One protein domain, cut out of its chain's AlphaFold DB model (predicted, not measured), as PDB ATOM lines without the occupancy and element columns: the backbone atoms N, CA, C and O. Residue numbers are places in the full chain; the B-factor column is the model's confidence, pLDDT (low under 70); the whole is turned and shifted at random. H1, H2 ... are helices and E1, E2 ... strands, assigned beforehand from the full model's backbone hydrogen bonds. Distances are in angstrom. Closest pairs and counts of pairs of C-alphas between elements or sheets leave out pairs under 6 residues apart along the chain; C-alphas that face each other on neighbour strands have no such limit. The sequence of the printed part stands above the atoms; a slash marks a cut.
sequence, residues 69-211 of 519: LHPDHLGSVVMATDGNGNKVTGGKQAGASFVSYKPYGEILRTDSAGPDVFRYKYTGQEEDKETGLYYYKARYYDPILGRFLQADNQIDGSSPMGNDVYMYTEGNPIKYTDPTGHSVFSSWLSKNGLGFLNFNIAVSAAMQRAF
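AT A GLANCE: This is residues 69 to 211 of the 519 residues of an uncharacterized protein of Leptospira langatensis (UniProt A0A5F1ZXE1). With little regular structure, a body mostly of loops holds a small sheet, E3 E4 E5, near its middle and a separate hairpin, E1 and E2; residues 203 to 211, with H2, stick out. The 143 printed residues have five named strands, then helices H1 and H2, a mixed class with only 31 residues in named elements. The sheet, order E3 - E4 - E5, is a meander, each strand antiparallel to the one before. The whole is compact, radius of gyration of the C-alphas 16.6 A, spanning 53 by 36 by 22 A.

HOW THE PARTS SIT: Inner strand E4, residues 133 to 135, forms hairpins with E3, residues 126 to 128 (N 128 to O 133, 2.9 A), and E5, residues 140 to 142 (N 134 to O 141, 2.9 A). E1, residues 69 to 71, and E2, residues 77 to 82, form another (N 70 to O 79, 2.8 A). H1, residues 185 to 191, and H2, residues 205 to 210, are apart and not on the sheet; every O i to N i+4 pair in both is within hydrogen-bond range.

IN THESE COORDINATES: E2 measures 14.3 A, H1 10.0 A. C-alpha 69 is at (34.281, -26.255, -30.242), C-alpha 210 at (42.106, -7.734, -30.823).

THE WHOLE: The printed part has no cut. Links E2 to E3, E5 to H1 and H1 to H2 are long. Residues 182 to 211 are among 48 with pLDDT under 70.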
ATOM      1  N   LEU A  69      33.596 -25.123 -30.858       83.94
ATOM      2  CA  LEU A  69      34.281 -26.255 -30.242       83.94
ATOM      3  C   LEU A  69      34.010 -26.239 -28.739       83.94
ATOM      4  O   LEU A  69      34.167 -25.200 -28.098       83.94
ATOM      5  N   HIS A  70      33.633 -27.388 -28.191       83.75
ATOM      6  CA  HIS A  70      33.354 -27.572 -26.770       83.75
ATOM      7  C   HIS A  70      34.518 -28.332 -26.127       83.75
ATOM      8  O   HIS A  70      34.677 -29.527 -26.406       83.75
ATOM      9  N   PRO A  71      35.363 -27.655 -25.328       84.88
ATOM     10  CA  PRO A  71      36.487 -28.283 -24.652       84.88
ATOM     11  C   PRO A  71      36.101 -28.943 -23.316       84.88
ATOM     12  O   PRO A  71      35.128 -28.547 -22.674       84.88
ATOM     13  N   ASP A  72      36.902 -29.914 -22.876       82.31
ATOM     14  CA  ASP A  72      36.919 -30.438 -21.504       82.31
ATOM     15  C   ASP A  72      37.685 -29.507 -20.535       82.31
ATOM     16  O   ASP A  72      38.114 -28.407 -20.898       82.31
ATOM     17  N   HIS A  73      37.887 -29.939 -19.281       80.75
ATOM     18  CA  HIS A  73      38.594 -29.147 -18.263       80.75
ATOM     19  C   HIS A  73      40.081 -28.911 -18.574       80.75
ATOM     20  O   HIS A  73      40.677 -27.988 -18.015       80.75
ATOM     21  N   LEU A  74      40.679 -29.717 -19.453       78.19
ATOM     22  CA  LEU A  74      42.067 -29.583 -19.904       78.19
ATOM     23  C   LEU A  74      42.181 -28.752 -21.186       78.19
ATOM     24  O   LEU A  74      43.273 -28.277 -21.504       78.19
ATOM     25  N   GLY A  75      41.074 -28.529 -21.894       81.25
ATOM     26  CA  GLY A  75      41.048 -27.857 -23.191       81.25
ATOM     27  C   GLY A  75      40.930 -28.814 -24.383       81.25
ATOM     28  O   GLY A  75      41.009 -28.359 -25.523       81.25
ATOM     29  N   SER A  76      40.754 -30.118 -24.156       82.25
ATOM     30  CA  SER A  76      40.565 -31.105 -25.221       82.25
ATOM     31  C   SER A  76      39.184 -30.974 -25.844       82.25
ATOM     32  O   SER A  76      38.184 -30.952 -25.133       82.25
ATOM     33  N   VAL A  77      39.095 -30.932 -27.170       86.12
ATOM     34  CA  VAL A  77      37.810 -30.760 -27.865       86.12
ATOM     35  C   VAL A  77      37.023 -32.071 -27.874       86.12
ATOM     36  O   VAL A  77      37.424 -33.020 -28.547       86.12
ATOM     37  N   VAL A  78      35.891 -32.119 -27.169       87.12
ATOM     38  CA  VAL A  78      35.035 -33.322 -27.068       87.12
ATOM     39  C   VAL A  78      33.828 -33.285 -27.998       87.12
ATOM     40  O   VAL A  78      33.260 -34.324 -28.320       87.12
ATOM     41  N   MET A  79      33.405 -32.101 -28.438       84.50
ATOM     42  CA  MET A  79      32.229 -31.936 -29.291       84.50
ATOM     43  C   MET A  79      32.348 -30.664 -30.123       84.50
ATOM     44  O   MET A  79      32.958 -29.686 -29.691       84.50
ATOM     45  N   ALA A  80      31.714 -30.654 -31.294       81.38
ATOM     46  CA  ALA A  80      31.530 -29.452 -32.089       81.38
ATOM     47  C   ALA A  80      30.045 -29.201 -32.400       81.38
ATOM     48  O   ALA A  80      29.268 -30.131 -32.629       81.38
ATOM     49  N   THR A  81      29.637 -27.934 -32.406       81.19
ATOM     50  CA  THR A  81      28.285 -27.512 -32.795       81.19
ATOM     51  C   THR A  81      28.338 -26.469 -33.904       81.19
ATOM     52  O   THR A  81      29.292 -25.698 -33.998       81.19
ATOM     53  N   ASP A  82      27.321 -26.458 -34.757       78.00
ATOM     54  CA  ASP A  82      27.160 -25.477 -35.821       78.00
ATOM     55  C   ASP A  82      26.672 -24.119 -35.286       78.00
ATOM     56  O   ASP A  82      26.386 -23.946 -34.097       78.00
ATOM     57  N   GLY A  83      26.557 -23.157 -36.203       70.12
ATOM     58  CA  GLY A  83      25.988 -21.828 -35.979       70.12
ATOM     59  C   GLY A  83      24.627 -21.813 -35.287       70.12
ATOM     60  O   GLY A  83      24.296 -20.833 -34.629       70.12
ATOM     61  N   ASN A  84      23.857 -22.891 -35.424       71.75
ATOM     62  CA  ASN A  84      22.505 -23.066 -34.911       71.75
ATOM     63  C   ASN A  84      22.474 -23.824 -33.574       71.75
ATOM     64  O   ASN A  84      21.391 -24.108 -33.065       71.75
ATOM     65  N   GLY A  85      23.637 -24.156 -33.004       71.56
ATOM     66  CA  GLY A  85      23.751 -24.932 -31.770       71.56
ATOM     67  C   GLY A  85      23.466 -26.426 -31.950       71.56
ATOM     68  O   GLY A  85      23.464 -27.168 -30.967       71.56
ATOM     69  N   ASN A  86      23.264 -26.897 -33.183       75.75
ATOM     70  CA  ASN A  86      23.129 -28.320 -33.457       75.75
ATOM     71  C   ASN A  86      24.509 -28.964 -33.465       75.75
ATOM     72  O   ASN A  86      25.490 -28.384 -33.926       75.75
ATOM     73  N   LYS A  87      24.600 -30.200 -32.982       76.88
ATOM     74  CA  LYS A  87      25.852 -30.955 -33.049       76.88
ATOM     75  C   LYS A  87      26.206 -31.211 -34.510       76.88
ATOM     76  O   LYS A  87      25.343 -31.623 -35.288       76.88
ATOM     77  N   VAL A  88      27.464 -30.980 -34.882       72.06
ATOM     78  CA  VAL A  88      27.881 -31.153 -36.276       72.06
ATOM     79  C   VAL A  88      27.766 -32.626 -36.653       72.06
ATOM     80  O   VAL A  88      28.302 -33.499 -35.976       72.06
ATOM     81  N   THR A  89      27.019 -32.902 -37.717       64.38
ATOM     82  CA  THR A  89      26.758 -34.250 -38.229       64.38
ATOM     83  C   THR A  89      27.238 -34.354 -39.672       64.38
ATOM     84  O   THR A  89      27.234 -33.374 -40.416       64.38
ATOM     85  N   GLY A  90      27.687 -35.537 -40.074       50.94
ATOM     86  CA  GLY A  90      28.255 -35.788 -41.393       50.94
ATOM     87  C   GLY A  90      28.482 -37.278 -41.618       50.94
ATOM     88  O   GLY A  90      29.042 -37.965 -40.769       50.94
ATOM     89  N   GLY A  91      28.019 -37.762 -42.775       48.19
ATOM     90  CA  GLY A  91      27.943 -39.184 -43.133       48.19
ATOM     91  C   GLY A  91      26.520 -39.760 -43.036       48.19
ATOM     92  O   GLY A  91      25.622 -39.140 -42.478       48.19
ATOM     93  N   LYS A  92      26.298 -40.963 -43.596       40.69
ATOM     94  CA  LYS A  92      25.000 -41.687 -43.628       40.69
ATOM     95  C   LYS A  92      24.497 -42.168 -42.248       40.69
ATOM     96  O   LYS A  92      23.623 -43.028 -42.181       40.69
ATOM     97  N   GLN A  93      25.049 -41.663 -41.151       41.81
ATOM     98  CA  GLN A  93      24.706 -42.067 -39.791       41.81
ATOM     99  C   GLN A  93      24.248 -40.843 -39.000       41.81
ATOM    100  O   GLN A  93      24.906 -39.806 -39.000       41.81
ATOM    101  N   ALA A  94      23.114 -40.978 -38.314       34.72
ATOM    102  CA  ALA A  94      22.654 -40.008 -37.336       34.72
ATOM    103  C   ALA A  94      23.536 -40.128 -36.082       34.72
ATOM    104  O   ALA A  94      23.369 -41.047 -35.284       34.72
ATOM    105  N   GLY A  95      24.506 -39.229 -35.939       49.06
ATOM    106  CA  GLY A  95      25.420 -39.203 -34.805       49.06
ATOM    107  C   GLY A  95      26.139 -37.864 -34.739       49.06
ATOM    108  O   GLY A  95      26.765 -37.428 -35.700       49.06
ATOM    109  N   ALA A  96      25.995 -37.189 -33.611       57.44
ATOM    110  CA  ALA A  96      26.676 -35.945 -33.313       57.44
ATOM    111  C   ALA A  96      28.200 -36.100 -33.288       57.44
ATOM    112  O   ALA A  96      28.674 -37.122 -32.802       57.44
ATOM    113  N   SER A  97      28.949 -35.072 -33.704       70.94
ATOM    114  CA  SER A  97      30.400 -35.001 -33.503       70.94
ATOM    115  C   SER A  97      30.721 -35.085 -32.009       70.94
ATOM    116  O   SER A  97      30.537 -34.105 -31.283       70.94
ATOM    117  N   PHE A  98      31.154 -36.252 -31.551       81.50
ATOM    118  CA  PHE A  98      31.575 -36.510 -30.182       81.50
ATOM    119  C   PHE A  98      32.880 -37.296 -30.217       81.50
ATOM    120  O   PHE A  98      33.003 -38.261 -30.972       81.50
ATOM    121  N   VAL A  99      33.854 -36.865 -29.421       86.06
ATOM    122  CA  VAL A  99      35.171 -37.490 -29.322       86.06
ATOM    123  C   VAL A  99      35.478 -37.748 -27.858       86.06
ATOM    124  O   VAL A  99      35.448 -36.837 -27.031       86.06
ATOM    125  N   SER A 100      35.781 -39.006 -27.561       88.38
ATOM    126  CA  SER A 100      36.119 -39.486 -26.226       88.38
ATOM    127  C   SER A 100      37.614 -39.801 -26.170       88.38
ATOM    128  O   SER A 100      38.149 -40.427 -27.089       88.38
ATOM    129  N   TYR A 101      38.302 -39.356 -25.117       90.44
ATOM    130  CA  TYR A 101      39.750 -39.517 -24.955       90.44
ATOM    131  C   TYR A 101      40.064 -40.384 -23.736       90.44
ATOM    132  O   TYR A 101      39.467 -40.229 -22.669       90.44
ATOM    133  N   LYS A 102      41.061 -41.263 -23.858       92.12
ATOM    134  CA  LYS A 102      41.728 -41.875 -22.702       92.12
ATOM    135  C   LYS A 102      42.544 -40.812 -21.946       92.12
ATOM    136  O   LYS A 102      42.853 -39.771 -22.523       92.12
ATOM    137  N   PRO A 103      42.982 -41.074 -20.698       90.94
ATOM    138  CA  PRO A 103      43.734 -40.098 -19.905       90.94
ATOM    139  C   PRO A 103      44.958 -39.501 -20.610       90.94
ATOM    140  O   PRO A 103      45.234 -38.323 -20.435       90.94
ATOM    141  N   TYR A 104      45.649 -40.292 -21.437       92.31
ATOM    142  CA  TYR A 104      46.823 -39.875 -22.214       92.31
ATOM    143  C   TYR A 104      46.488 -39.348 -23.625       92.31
ATOM    144  O   TYR A 104      47.390 -39.109 -24.421       92.31
ATOM    145  N   GLY A 105      45.213 -39.147 -23.957       90.56
ATOM    146  CA  GLY A 105      44.791 -38.514 -25.211       90.56
ATOM    147  C   GLY A 105      44.524 -39.451 -26.385       90.56
ATOM    148  O   GLY A 105      44.209 -38.974 -27.478       90.56
ATOM    149  N   GLU A 106      44.604 -40.772 -26.194       92.00
ATOM    150  CA  GLU A 106      44.192 -41.738 -27.219       92.00
ATOM    151  C   GLU A 106      42.680 -41.634 -27.443       92.00
ATOM    152  O   GLU A 106      41.898 -41.704 -26.493       92.00
ATOM    153  N   ILE A 107      42.262 -41.484 -28.698       88.50
ATOM    154  CA  ILE A 107      40.846 -41.366 -29.047       88.50
ATOM    155  C   ILE A 107      40.173 -42.739 -28.963       88.50
ATOM    156  O   ILE A 107      40.510 -43.669 -29.702       88.50
ATOM    157  N   LEU A 108      39.153 -42.848 -28.114       86.75
ATOM    158  CA  LEU A 108      38.268 -44.005 -28.029       86.75
ATOM    159  C   LEU A 108      37.308 -44.007 -29.223       86.75
ATOM    160  O   LEU A 108      36.176 -43.526 -29.145       86.75
ATOM    161  N   ARG A 109      37.754 -44.573 -30.351       80.44
ATOM    162  CA  ARG A 109      36.963 -44.647 -31.595       80.44
ATOM    163  C   ARG A 109      35.677 -45.473 -31.480       80.44
ATOM    164  O   ARG A 109      34.795 -45.317 -32.311       80.44
ATOM    165  N   THR A 110      35.551 -46.317 -30.458       79.81
ATOM    166  CA  THR A 110      34.319 -47.064 -30.154       79.81
ATOM    167  C   THR A 110      33.214 -46.191 -29.566       79.81
ATOM    168  O   THR A 110      32.045 -46.533 -29.695       79.81
ATOM    169  N   ASP A 111      33.592 -45.101 -28.900       78.81
ATOM    170  CA  ASP A 111      32.691 -44.170 -28.209       78.81
ATOM    171  C   ASP A 111      32.601 -42.820 -28.942       78.81
ATOM    172  O   ASP A 111      31.773 -41.980 -28.623       78.81
ATOM    173  N   SER A 112      33.446 -42.607 -29.955       75.31
ATOM    174  CA  SER A 112      33.456 -41.393 -30.772       75.31
ATOM    175  C   SER A 112      32.543 -41.547 -31.992       75.31
ATOM    176  O   SER A 112      32.515 -42.602 -32.624       75.31
ATOM    177  N   ALA A 113      31.817 -40.490 -32.351       73.06
ATOM    178  CA  ALA A 113      30.849 -40.490 -33.446       73.06
ATOM    179  C   ALA A 113      30.899 -39.186 -34.254       73.06
ATOM    180  O   ALA A 113      31.362 -38.151 -33.774       73.06
ATOM    181  N   GLY A 114      30.382 -39.239 -35.482       72.56
ATOM    182  CA  GLY A 114      30.273 -38.086 -36.371       72.56
ATOM    183  C   GLY A 114      31.510 -37.835 -37.248       72.56
ATOM    184  O   GLY A 114      32.477 -38.599 -37.231       72.56
ATOM    185  N   PRO A 115      31.462 -36.780 -38.077       67.62
ATOM    186  CA  PRO A 115      32.517 -36.452 -39.027       67.62
ATOM    187  C   PRO A 115      33.737 -35.847 -38.318       67.62
ATOM    188  O   PRO A 115      33.610 -35.078 -37.368       67.62
ATOM    189  N   ASP A 116      34.933 -36.151 -38.818       74.44
ATOM    190  CA  ASP A 116      36.199 -35.646 -38.274       74.44
ATOM    191  C   ASP A 116      36.524 -34.239 -38.816       74.44
ATOM    192  O   ASP A 116      37.394 -34.055 -39.675       74.44
ATOM    193  N   VAL A 117      35.741 -33.253 -38.361       71.00
ATOM    194  CA  VAL A 117      35.694 -31.888 -38.928       71.00
ATOM    195  C   VAL A 117      36.735 -30.940 -38.331       71.00
ATOM    196  O   VAL A 117      37.026 -29.906 -38.928       71.00
ATOM    197  N   PHE A 118      37.287 -31.252 -37.157       77.00
ATOM    198  CA  PHE A 118      38.178 -30.348 -36.431       77.00
ATOM    199  C   PHE A 118      39.584 -30.925 -36.253       77.00
ATOM    200  O   PHE A 118      39.776 -32.097 -35.945       77.00
ATOM    201  N   ARG A 119      40.576 -30.053 -36.458       81.06
ATOM    202  CA  ARG A 119      42.015 -30.364 -36.417       81.06
ATOM    203  C   ARG A 119      42.563 -30.432 -34.988       81.06
ATOM    204  O   ARG A 119      43.454 -31.223 -34.710       81.06
ATOM    205  N   TYR A 120      42.026 -29.598 -34.096       85.06
ATOM    206  CA  TYR A 120      42.450 -29.495 -32.698       85.06
ATOM    207  C   TYR A 120      41.673 -30.465 -31.820       85.06
ATOM    208  O   TYR A 120      40.445 -30.429 -31.818       85.06
ATOM    209  N   LYS A 121      42.381 -31.299 -31.067       86.81
ATOM    210  CA  LYS A 121      41.803 -32.416 -30.324       86.81
ATOM    211  C   LYS A 121      42.284 -32.409 -28.881       86.81
ATOM    212  O   LYS A 121      41.875 -31.525 -28.133       86.81
ATOM    213  N   TYR A 122      43.129 -33.357 -28.484       88.00
ATOM    214  CA  TYR A 122      43.607 -33.490 -27.112       88.00
ATOM    215  C   TYR A 122      44.408 -32.259 -26.666       88.00
ATOM    216  O   TYR A 122      45.277 -31.791 -27.401       88.00
ATOM    217  N   THR A 123      44.056 -31.705 -25.498       85.94
ATOM    218  CA  THR A 123      44.602 -30.461 -24.904       85.94
ATOM    219  C   THR A 123      44.683 -29.252 -25.851       85.94
ATOM    220  O   THR A 123      45.470 -28.327 -25.643       85.94
ATOM    221  N   GLY A 124      43.857 -29.237 -26.904       83.38
ATOM    222  CA  GLY A 124      43.861 -28.188 -27.923       83.38
ATOM    223  C   GLY A 124      45.023 -28.276 -28.916       83.38
ATOM    224  O   GLY A 124      45.236 -27.331 -29.677       83.38
ATOM    225  N   GLN A 125      45.764 -29.386 -28.938       84.69
ATOM    226  CA  GLN A 125      46.804 -29.634 -29.933       84.69
ATOM    227  C   GLN A 125      46.230 -30.243 -31.201       84.69
ATOM    228  O   GLN A 125      45.157 -30.847 -31.218       84.69
ATOM    229  N   GLU A 126      46.966 -30.068 -32.284       88.62
ATOM    230  CA  GLU A 126      46.623 -30.649 -33.566       88.62
ATOM    231  C   GLU A 126      46.980 -32.139 -33.614       88.62
ATOM    232  O   GLU A 126      48.114 -32.504 -33.303       88.62
ATOM    233  N   GLU A 127      46.025 -32.971 -34.042       89.19
ATOM    234  CA  GLU A 127      46.284 -34.365 -34.427       89.19
ATOM    235  C   GLU A 127      46.723 -34.420 -35.894       89.19
ATOM    236  O   GLU A 127      46.003 -33.955 -36.786       89.19
ATOM    237  N   ASP A 128      47.868 -35.043 -36.150       89.75
ATOM    238  CA  ASP A 128      48.220 -35.517 -37.481       89.75
ATOM    239  C   ASP A 128      47.484 -36.834 -37.758       89.75
ATOM    240  O   ASP A 128      47.726 -37.854 -37.116       89.75
ATOM    241  N   LYS A 129      46.567 -36.813 -38.728       82.56
ATOM    242  CA  LYS A 129      45.684 -37.948 -39.026       82.56
ATOM    243  C   LYS A 129      46.418 -39.148 -39.620       82.56
ATOM    244  O   LYS A 129      45.915 -40.262 -39.497       82.56
ATOM    245  N   GLU A 130      47.551 -38.933 -40.287       86.56
ATOM    246  CA  GLU A 130      48.300 -40.022 -40.927       86.56
ATOM    247  C   GLU A 130      49.060 -40.853 -39.893       86.56
ATOM    248  O   GLU A 130      49.155 -42.074 -40.018       86.56
ATOM    249  N   THR A 131      49.563 -40.194 -38.848       88.69
ATOM    250  CA  THR A 131      50.401 -40.819 -37.820       88.69
ATOM    251  C   THR A 131      49.673 -41.051 -36.495       88.69
ATOM    252  O   THR A 131      50.096 -41.896 -35.709       88.69
ATOM    253  N   GLY A 132      48.575 -40.335 -36.233       87.81
ATOM    254  CA  GLY A 132      47.880 -40.323 -34.942       87.81
ATOM    255  C   GLY A 132      48.639 -39.577 -33.838       87.81
ATOM    256  O   GLY A 132      48.302 -39.708 -32.661       87.81
ATOM    257  N   LEU A 133      49.680 -38.821 -34.202       92.88
ATOM    258  CA  LEU A 133      50.512 -38.068 -33.271       92.88
ATOM    259  C   LEU A 133      49.952 -36.667 -33.043       92.88
ATOM    260  O   LEU A 133      49.367 -36.054 -33.936       92.88
ATOM    261  N   TYR A 134      50.203 -36.123 -31.858       92.75
ATOM    262  CA  TYR A 134      49.856 -34.745 -31.535       92.75
ATOM    263  C   TYR A 134      51.065 -33.822 -31.672       92.75
ATOM    264  O   TYR A 134      52.136 -34.091 -31.118       92.75
ATOM    265  N   TYR A 135      50.890 -32.703 -32.370       91.81
ATOM    266  CA  TYR A 135      51.944 -31.708 -32.551       91.81
ATOM    267  C   TYR A 135      51.916 -30.653 -31.439       91.81
ATOM    268  O   TYR A 135      51.068 -29.763 -31.431       91.81
ATOM    269  N   TYR A 136      52.891 -30.716 -30.529       86.75
ATOM    270  CA  TYR A 136      53.034 -29.806 -29.385       86.75
ATOM    271  C   TYR A 136      54.015 -28.653 -29.658       86.75
ATOM    272  O   TYR A 136      54.636 -28.130 -28.735       86.75
ATOM    273  N   LYS A 137      54.158 -28.230 -30.924       86.00
ATOM    274  CA  LYS A 137      55.077 -27.177 -31.420       86.00
ATOM    275  C   LYS A 137      56.560 -27.536 -31.321       86.00
ATOM    276  O   LYS A 137      57.266 -27.468 -32.317       86.00
ATOM    277  N   ALA A 138      57.024 -27.893 -30.130       82.56
ATOM    278  CA  ALA A 138      58.403 -28.284 -29.887       82.56
ATOM    279  C   ALA A 138      58.668 -29.755 -30.210       82.56
ATOM    280  O   ALA A 138      59.747 -30.100 -30.684       82.56
ATOM    281  N   ARG A 139      57.692 -30.622 -29.921       90.38
ATOM    282  CA  ARG A 139      57.831 -32.079 -30.001       90.38
ATOM    283  C   ARG A 139      56.545 -32.731 -30.488       90.38
ATOM    284  O   ARG A 139      55.455 -32.181 -30.327       90.38
ATOM    285  N   TYR A 140      56.684 -33.932 -31.036       93.56
ATOM    286  CA  TYR A 140      55.557 -34.819 -31.308       93.56
ATOM    287  C   TYR A 140      55.272 -35.700 -30.094       93.56
ATOM    288  O   TYR A 140      56.186 -36.295 -29.512       93.56
ATOM    289  N   TYR A 141      54.000 -35.763 -29.716       94.38
ATOM    290  CA  TYR A 141      53.493 -36.567 -28.614       94.38
ATOM    291  C   TYR A 141      52.735 -37.777 -29.151       94.38
ATOM    292  O   TYR A 141      51.864 -37.632 -30.011       94.38
ATOM    293  N   ASP A 142      53.063 -38.953 -28.623       95.06
ATOM    294  CA  ASP A 142      52.375 -40.199 -28.931       95.06
ATOM    295  C   ASP A 142      51.358 -40.517 -27.818       95.06
ATOM    296  O   ASP A 142      51.755 -40.827 -26.686       95.06
ATOM    297  N   PRO A 143      50.047 -40.462 -28.114       92.50
ATOM    298  CA  PRO A 143      49.010 -40.744 -27.129       92.50
ATOM    299  C   PRO A 143      48.859 -42.227 -26.774       92.50
ATOM    300  O   PRO A 143      48.285 -42.530 -25.726       92.50
ATOM    301  N   ILE A 144      49.351 -43.144 -27.613       92.06
ATOM    302  CA  ILE A 144      49.312 -44.592 -27.366       92.06
ATOM    303  C   ILE A 144      50.403 -44.962 -26.362       92.06
ATOM    304  O   ILE A 144      50.158 -45.708 -25.413       92.06
ATOM    305  N   LEU A 145      51.607 -44.411 -26.543       92.12
ATOM    306  CA  LEU A 145      52.718 -44.605 -25.606       92.12
ATOM    307  C   LEU A 145      52.615 -43.711 -24.359       92.12
ATOM    308  O   LEU A 145      53.274 -43.985 -23.354       92.12
ATOM    309  N   GLY A 146      51.830 -42.632 -24.426       91.44
ATOM    310  CA  GLY A 146      51.667 -41.664 -23.341       91.44
ATOM    311  C   GLY A 146      52.914 -40.811 -23.088       91.44
ATOM    312  O   GLY A 146      53.178 -40.425 -21.947       91.44
ATOM    313  N   ARG A 147      53.728 -40.559 -24.122       92.25
ATOM    314  CA  ARG A 147      55.020 -39.854 -24.011       92.25
ATOM    315  C   ARG A 147      55.405 -39.125 -25.294       92.25
ATOM    316  O   ARG A 147      54.864 -39.391 -26.365       92.25
ATOM    317  N   PHE A 148      56.363 -38.210 -25.192       92.94
ATOM    318  CA  PHE A 148      56.950 -37.561 -26.363       92.94
ATOM    319  C   PHE A 148      57.873 -38.519 -27.126       92.94
ATOM    320  O   PHE A 148      58.513 -39.384 -26.534       92.94
ATOM    321  N   LEU A 149      57.966 -38.338 -28.445       92.19
ATOM    322  CA  LEU A 149      58.886 -39.096 -29.306       92.19
ATOM    323  C   LEU A 149      60.318 -38.547 -29.279       92.19
ATOM    324  O   LEU A 149      61.264 -39.231 -29.657       92.19
ATOM    325  N   GLN A 150      60.472 -37.296 -28.853       90.19
ATOM    326  CA  GLN A 150      61.743 -36.583 -28.805       90.19
ATOM    327  C   GLN A 150      62.067 -36.206 -27.360       90.19
ATOM    328  O   GLN A 150      61.179 -35.825 -26.594       90.19
ATOM    329  N   ALA A 151      63.346 -36.300 -27.001       86.88
ATOM    330  CA  ALA A 151      63.824 -35.857 -25.700       86.88
ATOM    331  C   ALA A 151      63.634 -34.342 -25.553       86.88
ATOM    332  O   ALA A 151      63.872 -33.585 -26.498       86.88
ATOM    333  N   ASP A 152      63.210 -33.903 -24.370       82.69
ATOM    334  CA  ASP A 152      63.221 -32.491 -24.007       82.69
ATOM    335  C   ASP A 152      64.661 -31.959 -23.966       82.69
ATOM    336  O   ASP A 152      65.582 -32.648 -23.522       82.69
ATOM    337  N   ASN A 153      64.853 -30.714 -24.398       77.75
ATOM    338  CA  ASN A 153      66.109 -29.994 -24.195       77.75
ATOM    339  C   ASN A 153      66.149 -29.267 -22.837       77.75
ATOM    340  O   ASN A 153      67.223 -28.837 -22.417       77.75
ATOM    341  N   GLN A 154      65.005 -29.142 -22.155       69.88
ATOM    342  CA  GLN A 154      64.886 -28.617 -20.800       69.88
ATOM    343  C   GLN A 154      64.812 -29.783 -19.813       69.88
ATOM    344  O   GLN A 154      63.826 -30.513 -19.778       69.88
ATOM    345  N   ILE A 155      65.852 -29.954 -18.998       67.69
ATOM    346  CA  ILE A 155      65.880 -30.968 -17.939       67.69
ATOM    347  C   ILE A 155      65.662 -30.262 -16.605       67.69
ATOM    348  O   ILE A 155      66.456 -29.402 -16.218       67.69
ATOM    349  N   ASP A 156      64.602 -30.637 -15.889       64.25
ATOM    350  CA  ASP A 156      64.355 -30.145 -14.536       64.25
ATOM    351  C   ASP A 156      64.982 -31.099 -13.512       64.25
ATOM    352  O   ASP A 156      64.338 -32.013 -12.997       64.25
ATOM    353  N   GLY A 157      66.249 -30.852 -13.177       63.41
ATOM    354  CA  GLY A 157      66.970 -31.622 -12.157       63.41
ATOM    355  C   GLY A 157      66.470 -31.408 -10.721       63.41
ATOM    356  O   GLY A 157      66.987 -32.046  -9.804       63.41
ATOM    357  N   SER A 158      65.492 -30.519 -10.488       62.09
ATOM    358  CA  SER A 158      64.953 -30.262  -9.144       62.09
ATOM    359  C   SER A 158      64.010 -31.361  -8.645       62.09
ATOM    360  O   SER A 158      63.770 -31.462  -7.441       62.09
ATOM    361  N   SER A 159      63.494 -32.207  -9.543       61.38
ATOM    362  CA  SER A 159      62.612 -33.318  -9.189       61.38
ATOM    363  C   SER A 159      63.037 -34.609  -9.897       61.38
ATOM    364  O   SER A 159      63.471 -34.559 -11.045       61.38
ATOM    365  N   PRO A 160      62.869 -35.792  -9.269       68.69
ATOM    366  CA  PRO A 160      63.148 -37.070  -9.931       68.69
ATOM    367  C   PRO A 160      62.335 -37.263 -11.216       68.69
ATOM    368  O   PRO A 160      62.778 -37.939 -12.138       68.69
ATOM    369  N   MET A 161      61.152 -36.646 -11.263       67.19
ATOM    370  CA  MET A 161      60.225 -36.664 -12.388       67.19
ATOM    371  C   MET A 161      60.731 -35.804 -13.555       67.19
ATOM    372  O   MET A 161      60.649 -36.227 -14.699       67.19
ATOM    373  N   GLY A 162      61.351 -34.657 -13.283       66.06
ATOM    374  CA  GLY A 162      61.929 -33.787 -14.313       66.06
ATOM    375  C   GLY A 162      63.163 -34.350 -15.033       66.06
ATOM    376  O   GLY A 162      63.622 -33.751 -16.005       66.06
ATOM    377  N   ASN A 163      63.675 -35.506 -14.593       75.25
ATOM    378  CA  ASN A 163      64.765 -36.224 -15.256       75.25
ATOM    379  C   ASN A 163      64.293 -37.137 -16.400       75.25
ATOM    380  O   ASN A 163      65.119 -37.548 -17.217       75.25
ATOM    381  N   ASP A 164      63.000 -37.476 -16.482       83.81
ATOM    382  CA  ASP A 164      62.470 -38.213 -17.634       83.81
ATOM    383  C   ASP A 164      62.139 -37.235 -18.765       83.81
ATOM    384  O   ASP A 164      61.053 -36.662 -18.844       83.81
ATOM    385  N   VAL A 165      63.103 -37.069 -19.670       86.50
ATOM    386  CA  VAL A 165      63.034 -36.145 -20.811       86.50
ATOM    387  C   VAL A 165      61.947 -36.488 -21.835       86.50
ATOM    388  O   VAL A 165      61.683 -35.678 -22.723       86.50
ATOM    389  N   TYR A 166      61.309 -37.656 -21.741       88.69
ATOM    390  CA  TYR A 166      60.207 -38.055 -22.626       88.69
ATOM    391  C   TYR A 166      58.836 -37.964 -21.951       88.69
ATOM    392  O   TYR A 166      57.811 -38.093 -22.628       88.69
ATOM    393  N   MET A 167      58.792 -37.765 -20.635       86.81
ATOM    394  CA  MET A 167      57.553 -37.847 -19.877       86.81
ATOM    395  C   MET A 167      56.598 -36.701 -20.208       86.81
ATOM    396  O   MET A 167      56.966 -35.529 -20.257       86.81
ATOM    397  N   TYR A 168      55.325 -37.053 -20.365       85.19
ATOM    398  CA  TYR A 168      54.252 -36.087 -20.516       85.19
ATOM    399  C   TYR A 168      53.674 -35.705 -19.147       85.19
ATOM    400  O   TYR A 168      53.254 -36.566 -18.370       85.19
ATOM    401  N   THR A 169      53.613 -34.402 -18.851       82.25
ATOM    402  CA  THR A 169      52.868 -33.827 -17.706       82.25
ATOM    403  C   THR A 169      53.195 -34.417 -16.326       82.25
ATOM    404  O   THR A 169      52.300 -34.615 -15.505       82.25
ATOM    405  N   GLU A 170      54.468 -34.739 -16.067       80.06
ATOM    406  CA  GLU A 170      54.891 -35.368 -14.803       80.06
ATOM    407  C   GLU A 170      54.049 -36.622 -14.460       80.06
ATOM    408  O   GLU A 170      53.705 -36.864 -13.307       80.06
ATOM    409  N   GLY A 171      53.631 -37.398 -15.468       83.00
ATOM    410  CA  GLY A 171      52.855 -38.630 -15.282       83.00
ATOM    411  C   GLY A 171      51.407 -38.428 -14.816       83.00
ATOM    412  O   GLY A 171      50.722 -39.411 -14.526       83.00
ATOM    413  N   ASN A 172      50.911 -37.184 -14.750       84.81
ATOM    414  CA  ASN A 172      49.530 -36.879 -14.375       84.81
ATOM    415  C   ASN A 172      48.803 -36.042 -15.449       84.81
ATOM    416  O   ASN A 172      48.527 -34.853 -15.240       84.81
ATOM    417  N   PRO A 173      48.413 -36.676 -16.570       85.81
ATOM    418  CA  PRO A 173      47.755 -36.004 -17.690       85.81
ATOM    419  C   PRO A 173      46.290 -35.630 -17.418       85.81
ATOM    420  O   PRO A 173      45.665 -34.959 -18.228       85.81
ATOM    421  N   ILE A 174      45.719 -36.054 -16.282       85.25
ATOM    422  CA  ILE A 174      44.344 -35.705 -15.876       85.25
ATOM    423  C   ILE A 174      44.302 -34.312 -15.240       85.25
ATOM    424  O   ILE A 174      43.275 -33.631 -15.300       85.25
ATOM    425  N   LYS A 175      45.401 -33.904 -14.595       78.75
ATOM    426  CA  LYS A 175      45.500 -32.642 -13.856       78.75
ATOM    427  C   LYS A 175      46.284 -31.575 -14.613       78.75
ATOM    428  O   LYS A 175      45.991 -30.391 -14.456       78.75
ATOM    429  N   TYR A 176      47.297 -31.980 -15.371       77.81
ATOM    430  CA  TYR A 176      48.240 -31.063 -15.996       77.81
ATOM    431  C   TYR A 176      48.185 -31.156 -17.518       77.81
ATOM    432  O   TYR A 176      47.853 -32.191 -18.088       77.81
ATOM    433  N   THR A 177      48.545 -30.053 -18.165       81.12
ATOM    434  CA  THR A 177      48.695 -29.942 -19.616       81.12
ATOM    435  C   THR A 177      50.039 -29.296 -19.932       81.12
ATOM    436  O   THR A 177      50.570 -28.521 -19.128       81.12
ATOM    437  N   ASP A 178      50.589 -29.607 -21.105       79.62
ATOM    438  CA  ASP A 178      51.802 -28.970 -21.625       79.62
ATOM    439  C   ASP A 178      51.469 -28.167 -22.895       79.62
ATOM    440  O   ASP A 178      51.430 -28.727 -23.981       79.62
ATOM    441  N   PRO A 179      51.208 -26.851 -22.823       79.50
ATOM    442  CA  PRO A 179      50.855 -26.059 -24.009       79.50
ATOM    443  C   PRO A 179      52.008 -25.817 -25.000       79.50
ATOM    444  O   PRO A 179      51.773 -25.337 -26.123       79.50
ATOM    445  N   THR A 180      53.250 -26.049 -24.567       76.94
ATOM    446  CA  THR A 180      54.483 -25.676 -25.280       76.94
ATOM    447  C   THR A 180      55.304 -26.870 -25.751       76.94
ATOM    448  O   THR A 180      56.200 -26.680 -26.569       76.94
ATOM    449  N   GLY A 181      55.018 -28.070 -25.244       74.56
ATOM    450  CA  GLY A 181      55.820 -29.263 -25.499       74.56
ATOM    451  C   GLY A 181      57.183 -29.223 -24.811       74.56
ATOM    452  O   GLY A 181      58.084 -29.919 -25.250       74.56
ATOM    453  N   HIS A 182      57.357 -28.412 -23.772       67.81
ATOM    454  CA  HIS A 182      58.561 -28.285 -22.946       67.81
ATOM    455  C   HIS A 182      58.030 -28.065 -21.540       67.81
ATOM    456  O   HIS A 182      57.506 -26.986 -21.257       67.81
ATOM    457  N   SER A 183      58.023 -29.101 -20.712       60.31
ATOM    458  CA  SER A 183      57.116 -29.224 -19.572       60.31
ATOM    459  C   SER A 183      57.416 -28.239 -18.436       60.31
ATOM    460  O   SER A 183      57.839 -28.674 -17.374       60.31
ATOM    461  N   VAL A 184      57.245 -26.919 -18.583       50.53
ATOM    462  CA  VAL A 184      57.490 -26.018 -17.444       50.53
ATOM    463  C   VAL A 184      56.912 -24.604 -17.486       50.53
ATOM    464  O   VAL A 184      57.271 -23.842 -16.602       50.53
ATOM    465  N   PHE A 185      55.990 -24.188 -18.361       43.50
ATOM    466  CA  PHE A 185      55.371 -22.870 -18.095       43.50
ATOM    467  C   PHE A 185      54.401 -22.938 -16.899       43.50
ATOM    468  O   PHE A 185      54.524 -22.181 -15.938       43.50
ATOM    469  N   SER A 186      53.502 -23.924 -16.878       45.59
ATOM    470  CA  SER A 186      52.558 -24.145 -15.772       45.59
ATOM    471  C   SER A 186      53.249 -24.620 -14.485       45.59
ATOM    472  O   SER A 186      52.913 -24.154 -13.392       45.59
ATOM    473  N   SER A 187      54.263 -25.490 -14.594       47.72
ATOM    474  CA  SER A 187      55.069 -25.936 -13.450       47.72
ATOM    475  C   SER A 187      55.949 -24.812 -12.896       47.72
ATOM    476  O   SER A 187      56.052 -24.690 -11.680       47.72
ATOM    477  N   TRP A 188      56.513 -23.923 -13.725       42.44
ATOM    478  CA  TRP A 188      57.259 -22.760 -13.228       42.44
ATOM    479  C   TRP A 188      56.337 -21.752 -12.532       42.44
ATOM    480  O   TRP A 188      56.650 -21.317 -11.426       42.44
ATOM    481  N   LEU A 189      55.172 -21.420 -13.102       43.16
ATOM    482  CA  LEU A 189      54.242 -20.494 -12.443       43.16
ATOM    483  C   LEU A 189      53.649 -21.078 -11.152       43.16
ATOM    484  O   LEU A 189      53.578 -20.376 -10.147       43.16
ATOM    485  N   SER A 190      53.259 -22.355 -11.135       42.06
ATOM    486  CA  SER A 190      52.697 -22.989  -9.934       42.06
ATOM    487  C   SER A 190      53.734 -23.204  -8.825       42.06
ATOM    488  O   SER A 190      53.418 -22.937  -7.664       42.06
ATOM    489  N   LYS A 191      54.979 -23.580  -9.158       41.03
ATOM    490  CA  LYS A 191      56.087 -23.710  -8.189       41.03
ATOM    491  C   LYS A 191      56.519 -22.353  -7.599       41.03
ATOM    492  O   LYS A 191      56.960 -22.317  -6.456       41.03
ATOM    493  N   ASN A 192      56.333 -21.238  -8.320       34.31
ATOM    494  CA  ASN A 192      56.646 -19.875  -7.850       34.31
ATOM    495  C   ASN A 192      55.444 -19.122  -7.234       34.31
ATOM    496  O   ASN A 192      55.479 -17.900  -7.102       34.31
ATOM    497  N   GLY A 193      54.351 -19.814  -6.879       31.67
ATOM    498  CA  GLY A 193      53.174 -19.181  -6.254       31.67
ATOM    499  C   GLY A 193      52.327 -18.315  -7.200       31.67
ATOM    500  O   GLY A 193      51.343 -17.708  -6.784       31.67
ATOM    501  N   LEU A 194      52.655 -18.306  -8.492       39.56
ATOM    502  CA  LEU A 194      51.927 -17.643  -9.573       39.56
ATOM    503  C   LEU A 194      50.911 -18.581 -10.250       39.56
ATOM    504  O   LEU A 194      50.438 -18.306 -11.348       39.56
ATOM    505  N   GLY A 195      50.537 -19.688  -9.599       38.22
ATOM    506  CA  GLY A 195      49.575 -20.666 -10.122       38.22
ATOM    507  C   GLY A 195      48.196 -20.078 -10.453       38.22
ATOM    508  O   GLY A 195      47.476 -20.646 -11.265       38.22
ATOM    509  N   PHE A 196      47.848 -18.910  -9.901       42.59
ATOM    510  CA  PHE A 196      46.632 -18.169 -10.256       42.59
ATOM    511  C   PHE A 196      46.645 -17.614 -11.695       42.59
ATOM    512  O   PHE A 196      45.587 -17.373 -12.266       42.59
ATOM    513  N   LEU A 197      47.827 -17.442 -12.297       39.59
ATOM    514  CA  LEU A 197      47.999 -17.088 -13.712       39.59
ATOM    515  C   LEU A 197      47.954 -18.322 -14.629       39.59
ATOM    516  O   LEU A 197      47.958 -18.176 -15.845       39.59
ATOM    517  N   ASN A 198      47.881 -19.531 -14.060       36.81
ATOM    518  CA  ASN A 198      47.723 -20.789 -14.791       36.81
ATOM    519  C   ASN A 198      46.259 -21.044 -15.204       36.81
ATOM    520  O   ASN A 198      45.871 -22.178 -15.488       36.81
ATOM    521  N   PHE A 199      45.427 -19.995 -15.220       36.88
ATOM    522  CA  PHE A 199      44.170 -20.020 -15.951       36.88
ATOM    523  C   PHE A 199      44.516 -20.321 -17.407       36.88
ATOM    524  O   PHE A 199      45.290 -19.589 -18.025       36.88
ATOM    525  N   ASN A 200      43.970 -21.419 -17.933       36.34
ATOM    526  CA  ASN A 200      44.030 -21.765 -19.345       36.34
ATOM    527  C   ASN A 200      43.793 -20.469 -20.142       36.34
ATOM    528  O   ASN A 200      42.719 -19.870 -20.028       36.34
ATOM    529  N   ILE A 201      44.784 -19.995 -20.913       38.84
ATOM    530  CA  ILE A 201      44.633 -18.865 -21.849       38.84
ATOM    531  C   ILE A 201      43.797 -19.367 -23.043       38.84
ATOM    532  O   ILE A 201      44.179 -19.314 -24.202       38.84
ATOM    533  N   ALA A 202      42.627 -19.914 -22.732       31.83
ATOM    534  CA  ALA A 202      41.472 -20.025 -23.591       31.83
ATOM    535  C   ALA A 202      40.544 -18.815 -23.374       31.83
ATOM    536  O   ALA A 202      39.473 -18.749 -23.973       31.83
ATOM    537  N   VAL A 203      40.980 -17.789 -22.620       34.00
ATOM    538  CA  VAL A 203      40.485 -16.412 -22.786       34.00
ATOM    539  C   VAL A 203      41.067 -15.845 -24.083       34.00
ATOM    540  O   VAL A 203      41.874 -14.924 -24.143       34.00
ATOM    541  N   SER A 204      40.543 -16.431 -25.152       33.53
ATOM    542  CA  SER A 204      40.267 -15.841 -26.439       33.53
ATOM    543  C   SER A 204      41.446 -15.650 -27.404       33.53
ATOM    544  O   SER A 204      42.196 -14.675 -27.394       33.53
ATOM    545  N   ALA A 205      41.419 -16.483 -28.443       34.47
ATOM    546  CA  ALA A 205      41.814 -16.067 -29.785       34.47
ATOM    547  C   ALA A 205      41.182 -14.706 -30.187       34.47
ATOM    548  O   ALA A 205      41.699 -14.037 -31.074       34.47
ATOM    549  N   ALA A 206      40.111 -14.252 -29.515       34.28
ATOM    550  CA  ALA A 206      39.575 -12.894 -29.625       34.28
ATOM    551  C   ALA A 206      40.487 -11.803 -29.019       34.28
ATOM    552  O   ALA A 206      40.620 -10.760 -29.643       34.28
ATOM    553  N   MET A 207      41.187 -12.024 -27.896       33.84
ATOM    554  CA  MET A 207      42.206 -11.100 -27.362       33.84
ATOM    555  C   MET A 207      43.461 -11.099 -28.234       33.84
ATOM    556  O   MET A 207      44.006 -10.038 -28.526       33.84
ATOM    557  N   GLN A 208      43.888 -12.264 -28.726       34.31
ATOM    558  CA  GLN A 208      45.016 -12.341 -29.663       34.31
ATOM    559  C   GLN A 208      44.703 -11.664 -31.010       34.31
ATOM    560  O   GLN A 208      45.586 -11.045 -31.599       34.31
ATOM    561  N   ARG A 209      43.448 -11.717 -31.480       33.75
ATOM    562  CA  ARG A 209      42.987 -10.997 -32.682       33.75
ATOM    563  C   ARG A 209      42.701  -9.515 -32.425       33.75
ATOM    564  O   ARG A 209      42.946  -8.710 -33.315       33.75
ATOM    565  N   ALA A 210      42.268  -9.135 -31.221       32.66
ATOM    566  CA  ALA A 210      42.106  -7.734 -30.823       32.66
ATOM    567  C   ALA A 210      43.451  -6.990 -30.710       32.66
ATOM    568  O   ALA A 210      43.493  -5.774 -30.880       32.66
ATOM    569  N   PHE A 211      44.552  -7.715 -30.478       32.19
ATOM    570  CA  PHE A 211      45.906  -7.162 -30.342       32.19
ATOM    571  C   PHE A 211      46.891  -7.616 -31.436       32.19
ATOM    572  O   PHE A 211      48.103  -7.450 -31.278       32.19
TER     573      PHE A 211